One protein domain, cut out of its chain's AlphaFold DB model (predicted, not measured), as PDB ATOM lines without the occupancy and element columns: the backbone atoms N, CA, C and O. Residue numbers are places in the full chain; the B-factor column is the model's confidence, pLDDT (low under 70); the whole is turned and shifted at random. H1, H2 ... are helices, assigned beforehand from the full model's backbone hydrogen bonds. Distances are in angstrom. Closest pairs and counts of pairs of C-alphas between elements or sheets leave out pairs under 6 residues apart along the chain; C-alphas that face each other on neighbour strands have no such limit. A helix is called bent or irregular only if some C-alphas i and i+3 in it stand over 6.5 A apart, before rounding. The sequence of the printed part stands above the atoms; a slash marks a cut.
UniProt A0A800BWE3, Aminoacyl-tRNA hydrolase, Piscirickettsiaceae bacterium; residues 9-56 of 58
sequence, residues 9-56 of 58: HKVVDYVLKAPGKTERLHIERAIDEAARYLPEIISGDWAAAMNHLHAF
ATOM      1  N   HIS A   9     -62.524  15.697  18.498       98.06
ATOM      2  CA  HIS A   9     -62.551  15.295  19.903       98.06
ATOM      3  C   HIS A   9     -61.207  15.532  20.602       98.06
ATOM      4  O   HIS A   9     -61.167  15.613  21.825       98.06
ATOM      5  N   LYS A  10     -60.119  15.695  19.838       97.94
ATOM      6  CA  LYS A  10     -58.773  15.990  20.354       97.94
ATOM      7  C   LYS A  10     -58.452  17.485  20.391       97.94
ATOM      8  O   LYS A  10     -57.433  17.861  20.959       97.94
ATOM      9  N   VAL A  11     -59.290  18.338  19.792       98.12
ATOM     10  CA  VAL A  11     -59.008  19.776  19.630       98.12
ATOM     11  C   VAL A  11     -58.865  20.484  20.970       98.12
ATOM     12  O   VAL A  11     -57.915  21.238  21.134       98.12
ATOM     13  N   VAL A  12     -59.757  20.221  21.933       98.06
ATOM     14  CA  VAL A  12     -59.729  20.887  23.249       98.06
ATOM     15  C   VAL A  12     -58.394  20.647  23.954       98.06
ATOM     16  O   VAL A  12     -57.726  21.600  24.348       98.06
ATOM     17  N   ASP A  13     -57.960  19.390  24.037       97.44
ATOM     18  CA  ASP A  13     -56.675  19.049  24.649       97.44
ATOM     19  C   ASP A  13     -55.489  19.586  23.847       97.44
ATOM     20  O   ASP A  13     -54.470  19.947  24.431       97.44
ATOM     21  N   TYR A  14     -55.599  19.621  22.517       97.88
ATOM     22  CA  TYR A  14     -54.541  20.110  21.638       97.88
ATOM     23  C   TYR A  14     -54.276  21.604  21.845       97.88
ATOM     24  O   TYR A  14     -53.137  21.993  22.083       97.88
ATOM     25  N   VAL A  15     -55.324  22.435  21.821       97.50
ATOM     26  CA  VAL A  15     -55.179  23.901  21.907       97.50
ATOM     27  C   VAL A  15     -54.854  24.402  23.315       97.50
ATOM     28  O   VAL A  15     -54.344  25.509  23.459       97.50
ATOM     29  N   LEU A  16     -55.150  23.615  24.356       97.81
ATOM     30  CA  LEU A  16     -54.867  23.973  25.750       97.81
ATOM     31  C   LEU A  16     -53.505  23.469  26.249       97.81
ATOM     32  O   LEU A  16     -53.045  23.898  27.309       97.81
ATOM     33  N   LYS A  17     -52.846  22.564  25.517       97.19
ATOM     34  CA  LYS A  17     -51.503  22.081  25.855       97.19
ATOM     35  C   LYS A  17     -50.429  23.008  25.303       97.19
ATOM     36  O   LYS A  17     -50.570  23.612  24.246       97.19
ATOM     37  N   ALA A  18     -49.313  23.083  26.024       97.50
ATOM     38  CA  ALA A  18     -48.127  23.755  25.516       97.50
ATOM     39  C   ALA A  18     -47.595  23.014  24.271       97.50
ATOM     40  O   ALA A  18     -47.503  21.782  24.310       97.50
ATOM     41  N   PRO A  19     -47.220  23.736  23.198       97.12
ATOM     42  CA  PRO A  19     -46.646  23.126  22.006       97.12
ATOM     43  C   PRO A  19     -45.283  22.495  22.308       97.12
ATOM     44  O   PRO A  19     -44.560  22.921  23.216       97.12
ATOM     45  N   GLY A  20     -44.897  21.502  21.509       97.00
ATOM     46  CA  GLY A  20     -43.545  20.954  21.533       97.00
ATOM     47  C   GLY A  20     -42.495  22.011  21.161       97.00
ATOM     48  O   GLY A  20     -42.805  23.053  20.588       97.00
ATOM     49  N   LYS A  21     -41.211  21.746  21.444       97.56
ATOM     50  CA  LYS A  21     -40.121  22.715  21.190       97.56
ATOM     51  C   LYS A  21     -40.060  23.194  19.731       97.56
ATOM     52  O   LYS A  21     -39.900  24.385  19.489       97.56
ATOM     53  N   THR A  22     -40.198  22.280  18.771       96.88
ATOM     54  CA  THR A  22     -40.162  22.609  17.337       96.88
ATOM     55  C   THR A  22     -41.390  23.406  16.903       96.88
ATOM     56  O   THR A  22     -41.254  24.412  16.215       96.88
ATOM     57  N   GLU A  23     -42.585  23.007  17.347       96.94
ATOM     58  CA  GLU A  23     -43.827  23.746  17.084       96.94
ATOM     59  C   GLU A  23     -43.740  25.167  17.649       96.94
ATOM     60  O   GLU A  23     -44.050  26.133  16.955       96.94
ATOM     61  N   ARG A  24     -43.235  25.308  18.882       97.56
ATOM     62  CA  ARG A  24     -43.002  26.604  19.522       97.56
ATOM     63  C   ARG A  24     -42.079  27.491  18.688       97.56
ATOM     64  O   ARG A  24     -42.414  28.651  18.475       97.56
ATOM     65  N   LEU A  25     -40.970  26.947  18.188       97.69
ATOM     66  CA  LEU A  25     -40.035  27.681  17.334       97.69
ATOM     67  C   LEU A  25     -40.705  28.174  16.042       97.69
ATOM     68  O   LEU A  25     -40.532  29.332  15.672       97.69
ATOM     69  N   HIS A  26     -41.486  27.328  15.366       97.69
ATOM     70  CA  HIS A  26     -42.198  27.738  14.151       97.69
ATOM     71  C   HIS A  26     -43.253  28.816  14.436       97.69
ATOM     72  O   HIS A  26     -43.391  29.755  13.654       97.69
ATOM     73  N   ILE A  27     -43.966  28.716  15.564       97.81
ATOM     74  CA  ILE A  27     -44.925  29.738  16.005       97.81
ATOM     75  C   ILE A  27     -44.213  31.074  16.237       97.81
ATOM     76  O   ILE A  27     -44.664  32.097  15.731       97.81
ATOM     77  N   GLU A  28     -43.092  31.074  16.961       98.19
ATOM     78  CA  GLU A  28     -42.323  32.292  17.242       98.19
ATOM     79  C   GLU A  28     -41.775  32.933  15.965       98.19
ATOM     80  O   GLU A  28     -41.911  34.139  15.788       98.19
ATOM     81  N   ARG A  29     -41.241  32.134  15.035       98.19
ATOM     82  CA  ARG A  29     -40.780  32.623  13.725       98.19
ATOM     83  C   ARG A  29     -41.906  33.233  12.896       98.19
ATOM     84  O   ARG A  29     -41.710  34.276  12.285       98.19
ATOM     85  N   ALA A  30     -43.082  32.606  12.886       98.19
ATOM     86  CA  ALA A  30     -44.242  33.139  12.180       98.19
ATOM     87  C   ALA A  30     -44.737  34.461  12.792       98.19
ATOM     88  O   ALA A  30     -45.152  35.350  12.054       98.19
ATOM     89  N   ILE A  31     -44.681  34.604  14.121       98.19
ATOM     90  CA  ILE A  31     -45.018  35.857  14.811       98.19
ATOM     91  C   ILE A  31     -43.989  36.947  14.492       98.19
ATOM     92  O   ILE A  31     -44.388  38.067  14.187       98.19
ATOM     93  N   ASP A  32     -42.693  36.627  14.541       98.38
ATOM     94  CA  ASP A  32     -41.624  37.586  14.232       98.38
ATOM     95  C   ASP A  32     -41.728  38.092  12.790       98.38
ATOM     96  O   ASP A  32     -41.694  39.296  12.553       98.38
ATOM     97  N   GLU A  33     -41.950  37.192  11.827       98.06
ATOM     98  CA  GLU A  33     -42.141  37.602  10.436       98.06
ATOM     99  C   GLU A  33     -43.412  38.445  10.265       98.06
ATOM    100  O   GLU A  33     -43.366  39.484   9.615       98.06
ATOM    101  N   ALA A  34     -44.527  38.074  10.904       98.06
ATOM    102  CA  ALA A  34     -45.751  38.880  10.882       98.06
ATOM    103  C   ALA A  34     -45.540  40.293  11.448       98.06
ATOM    104  O   ALA A  34     -46.062  41.264  10.898       98.06
ATOM    105  N   ALA A  35     -44.753  40.422  12.518       98.38
ATOM    106  CA  ALA A  35     -44.473  41.702  13.157       98.38
ATOM    107  C   ALA A  35     -43.702  42.671  12.243       98.38
ATOM    108  O   ALA A  35     -43.893  43.885  12.341       98.38
ATOM    109  N   ARG A  36     -42.870  42.160  11.327       98.19
ATOM    110  CA  ARG A  36     -42.086  42.983  10.387       98.19
ATOM    111  C   ARG A  36     -42.951  43.751   9.391       98.19
ATOM    112  O   ARG A  36     -42.552  44.841   9.001       98.19
ATOM    113  N   TYR A  37     -44.128  43.223   9.045       98.25
ATOM    114  CA  TYR A  37     -45.064  43.853   8.103       98.25
ATOM    115  C   TYR A  37     -46.222  44.582   8.797       98.25
ATOM    116  O   TYR A  37     -47.253  44.875   8.187       98.25
ATOM    117  N   LEU A  38     -46.081  44.876  10.097       98.38
ATOM    118  CA  LEU A  38     -47.029  45.731  10.812       98.38
ATOM    119  C   LEU A  38     -47.220  47.108  10.154       98.38
ATOM    120  O   LEU A  38     -48.364  47.557  10.132       98.38
ATOM    121  N   PRO A  39     -46.192  47.793   9.609       98.31
ATOM    122  CA  PRO A  39     -46.394  49.073   8.928       98.31
ATOM    123  C   PRO A  39     -47.375  48.983   7.749       98.31
ATOM    124  O   PRO A  39     -48.291  49.800   7.643       98.31
ATOM    125  N   GLU A  40     -47.241  47.970   6.897       98.50
ATOM    126  CA  GLU A  40     -48.103  47.710   5.742       98.50
ATOM    127  C   GLU A  40     -49.519  47.333   6.195       98.50
ATOM    128  O   GLU A  40     -50.503  47.901   5.727       98.50
ATOM    129  N   ILE A  41     -49.625  46.451   7.192       98.31
ATOM    130  CA  ILE A  41     -50.892  46.053   7.822       98.31
ATOM    131  C   ILE A  41     -51.643  47.269   8.391       98.31
ATOM    132  O   ILE A  41     -52.833  47.443   8.139       98.31
ATOM    133  N   ILE A  42     -50.957  48.129   9.148       98.50
ATOM    134  CA  ILE A  42     -51.561  49.296   9.811       98.50
ATOM    135  C   ILE A  42     -51.930  50.382   8.795       98.50
ATOM    136  O   ILE A  42     -52.963  51.034   8.945       98.50
ATOM    137  N   SER A  43     -51.108  50.580   7.763       98.25
ATOM    138  CA  SER A  43     -51.384  51.542   6.688       98.25
ATOM    139  C   SER A  43     -52.449  51.061   5.694       98.25
ATOM    140  O   SER A  43     -52.946  51.861   4.902       98.25
ATOM    141  N   GLY A  44     -52.841  49.786   5.762       98.31
ATOM    142  CA  GLY A  44     -53.857  49.183   4.905       98.31
ATOM    143  C   GLY A  44     -53.329  48.671   3.563       98.31
ATOM    144  O   GLY A  44     -54.134  48.284   2.713       98.31
ATOM    145  N   ASP A  45     -52.007  48.623   3.363       98.12
ATOM    146  CA  ASP A  45     -51.378  47.973   2.207       98.12
ATOM    147  C   ASP A  45     -51.320  46.448   2.397       98.12
ATOM    148  O   ASP A  45     -50.278  45.807   2.559       98.12
ATOM    149  N   TRP A  46     -52.506  45.845   2.397       98.06
ATOM    150  CA  TRP A  46     -52.676  44.410   2.589       98.06
ATOM    151  C   TRP A  46     -52.029  43.586   1.480       98.06
ATOM    152  O   TRP A  46     -51.567  42.479   1.740       98.06
ATOM    153  N   ALA A  47     -52.000  44.106   0.252       98.38
ATOM    154  CA  ALA A  47     -51.438  43.395  -0.890       98.38
ATOM    155  C   ALA A  47     -49.929  43.189  -0.714       98.38
ATOM    156  O   ALA A  47     -49.451  42.066  -0.886       98.38
ATOM    157  N   ALA A  48     -49.196  44.235  -0.312       97.75
ATOM    158  CA  ALA A  48     -47.778  44.116   0.010       97.75
ATOM    159  C   ALA A  48     -47.555  43.123   1.160       97.75
ATOM    160  O   ALA A  48     -46.827  42.142   0.986       97.75
ATOM    161  N   ALA A  49     -48.249  43.304   2.289       98.44
ATOM    162  CA  ALA A  49     -48.107  42.425   3.452       98.44
ATOM    163  C   ALA A  49     -48.381  40.949   3.104       98.44
ATOM    164  O   ALA A  49     -47.590  40.069   3.435       98.44
ATOM    165  N   MET A  50     -49.473  40.656   2.390       98.31
ATOM    166  CA  MET A  50     -49.842  39.285   2.016       98.31
ATOM    167  C   MET A  50     -48.845  38.646   1.048       98.31
ATOM    168  O   MET A  50     -48.529  37.468   1.213       98.31
ATOM    169  N   ASN A  51     -48.343  39.393   0.058       98.25
ATOM    170  CA  ASN A  51     -47.357  38.875  -0.896       98.25
ATOM    171  C   ASN A  51     -46.094  38.378  -0.185       98.25
ATOM    172  O   ASN A  51     -45.540  37.343  -0.556       98.25
ATOM    173  N   HIS A  52     -45.669  39.083   0.863       97.56
ATOM    174  CA  HIS A  52     -44.534  38.673   1.676       97.56
ATOM    175  C   HIS A  52     -44.890  37.544   2.653       97.56
ATOM    176  O   HIS A  52     -44.251  36.489   2.643       97.56
ATOM    177  N   LEU A  53     -45.942  37.719   3.457       98.12
ATOM    178  CA  LEU A  53     -46.301  36.780   4.523       98.12
ATOM    179  C   LEU A  53     -46.705  35.395   4.003       98.12
ATOM    180  O   LEU A  53     -46.409  34.394   4.649       98.12
ATOM    181  N   HIS A  54     -47.343  35.299   2.835       97.88
ATOM    182  CA  HIS A  54     -47.721  34.004   2.257       97.88
ATOM    183  C   HIS A  54     -46.571  33.291   1.529       97.88
ATOM    184  O   HIS A  54     -46.674  32.094   1.262       97.88
ATOM    185  N   ALA A  55     -45.474  33.990   1.220       97.31
ATOM    186  CA  ALA A  55     -44.260  33.380   0.676       97.31
ATOM    187  C   ALA A  55     -43.333  32.823   1.775       97.31
ATOM    188  O   ALA A  55     -42.437  32.022   1.487       97.31
ATOM    189  N   PHE A  56     -43.543  33.231   3.029       97.19
ATOM    190  CA  PHE A  56     -42.728  32.841   4.172       97.19
ATOM    191  C   PHE A  56     -42.871  31.355   4.546       97.19
ATOM    192  O   PHE A  56     -43.954  30.767   4.488       97.19
TER     193      PHE A  56
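This is residues 9 to 56 of the 58 residues of the protein "Aminoacyl-tRNA hydrolase" of Piscirickettsiaceae bacterium (UniProt A0A800BWE3). One long helix, H2, makes a shaft with something different at each end: at its first end a short helix, H1, sticks out on an extended link, and at its last end two short helices, H3 and H4, fold the chain back toward the last part of H2. H3 and H4 run nearly side by side in opposite ways, while residues 9 to 18, which include H1, and residues 20 to 26, of which 21 to 26 belong to H2, stand free. The printed part has 48 residues with four named helices, in the order H1, H2, H3, H4, and no named strand; the class is all helix. It is only just loose, close to extended, with a radius of gyration of the C-alphas of 14.3 A, and its elongated outline spans 38 by 22 by 17 A.

Begin with H2, residues 21 to 36, and look from its last turns toward H4, residues 46 to 53. The two are close but not clearly touching, and their closest C-alphas, those of Ala 34 and Leu 53, are 6.7 A apart. Their lines stand at a shallow tilt of 34 degrees, only just short of steep, and they run opposite ways. H3, residues 38 to 43, and H2 meet only through their link. H3 and H4 touch only at the corner by their link, with the closest C-alphas, those of Glu 40 and Ala 49, 5.8 A apart. They run opposite ways at a shallow tilt of 13 degrees. At the other end of H2, H1, residues 9 to 16, is apart from H2, H3 and H4. In H2, H3 and H4 every O i to N i+4 pair is within hydrogen-bond range; in H1 it is 3 of 4.

Find C-alpha 21 at (-40.121, 22.715, 21.190); from there H2 runs 23.1 A to C-alpha 36 at (-42.086, 42.983, 10.387). After Tyr 37, H3 covers 8.4 A from Leu 38 to Ser 43. H4 then goes 10.1 A from Trp 46 to Leu 53, where C-alpha 53 is at (-46.301, 36.780, 4.523). Go back to C-alpha 9 at (-62.551, 15.295, 19.903) for H1, which is 13.0 A from first to last C-alpha and irregular: C-alphas 9 and 12 are 7.1 A apart.

The two C-alphas farthest apart are those of His 9 and Ser 43, at 40.2 A. Without the stretches that stand free, the body of 31 residues spans 32 by 17 by 12 A. The links H1 to H2, H2 to H3 and H3 to H4 are tight, with 4, 1 and 2 residues between the helices. The printed part has no cut. In this predicted model the mean pLDDT of the printed part is 97.9, and no printed residue is under 70.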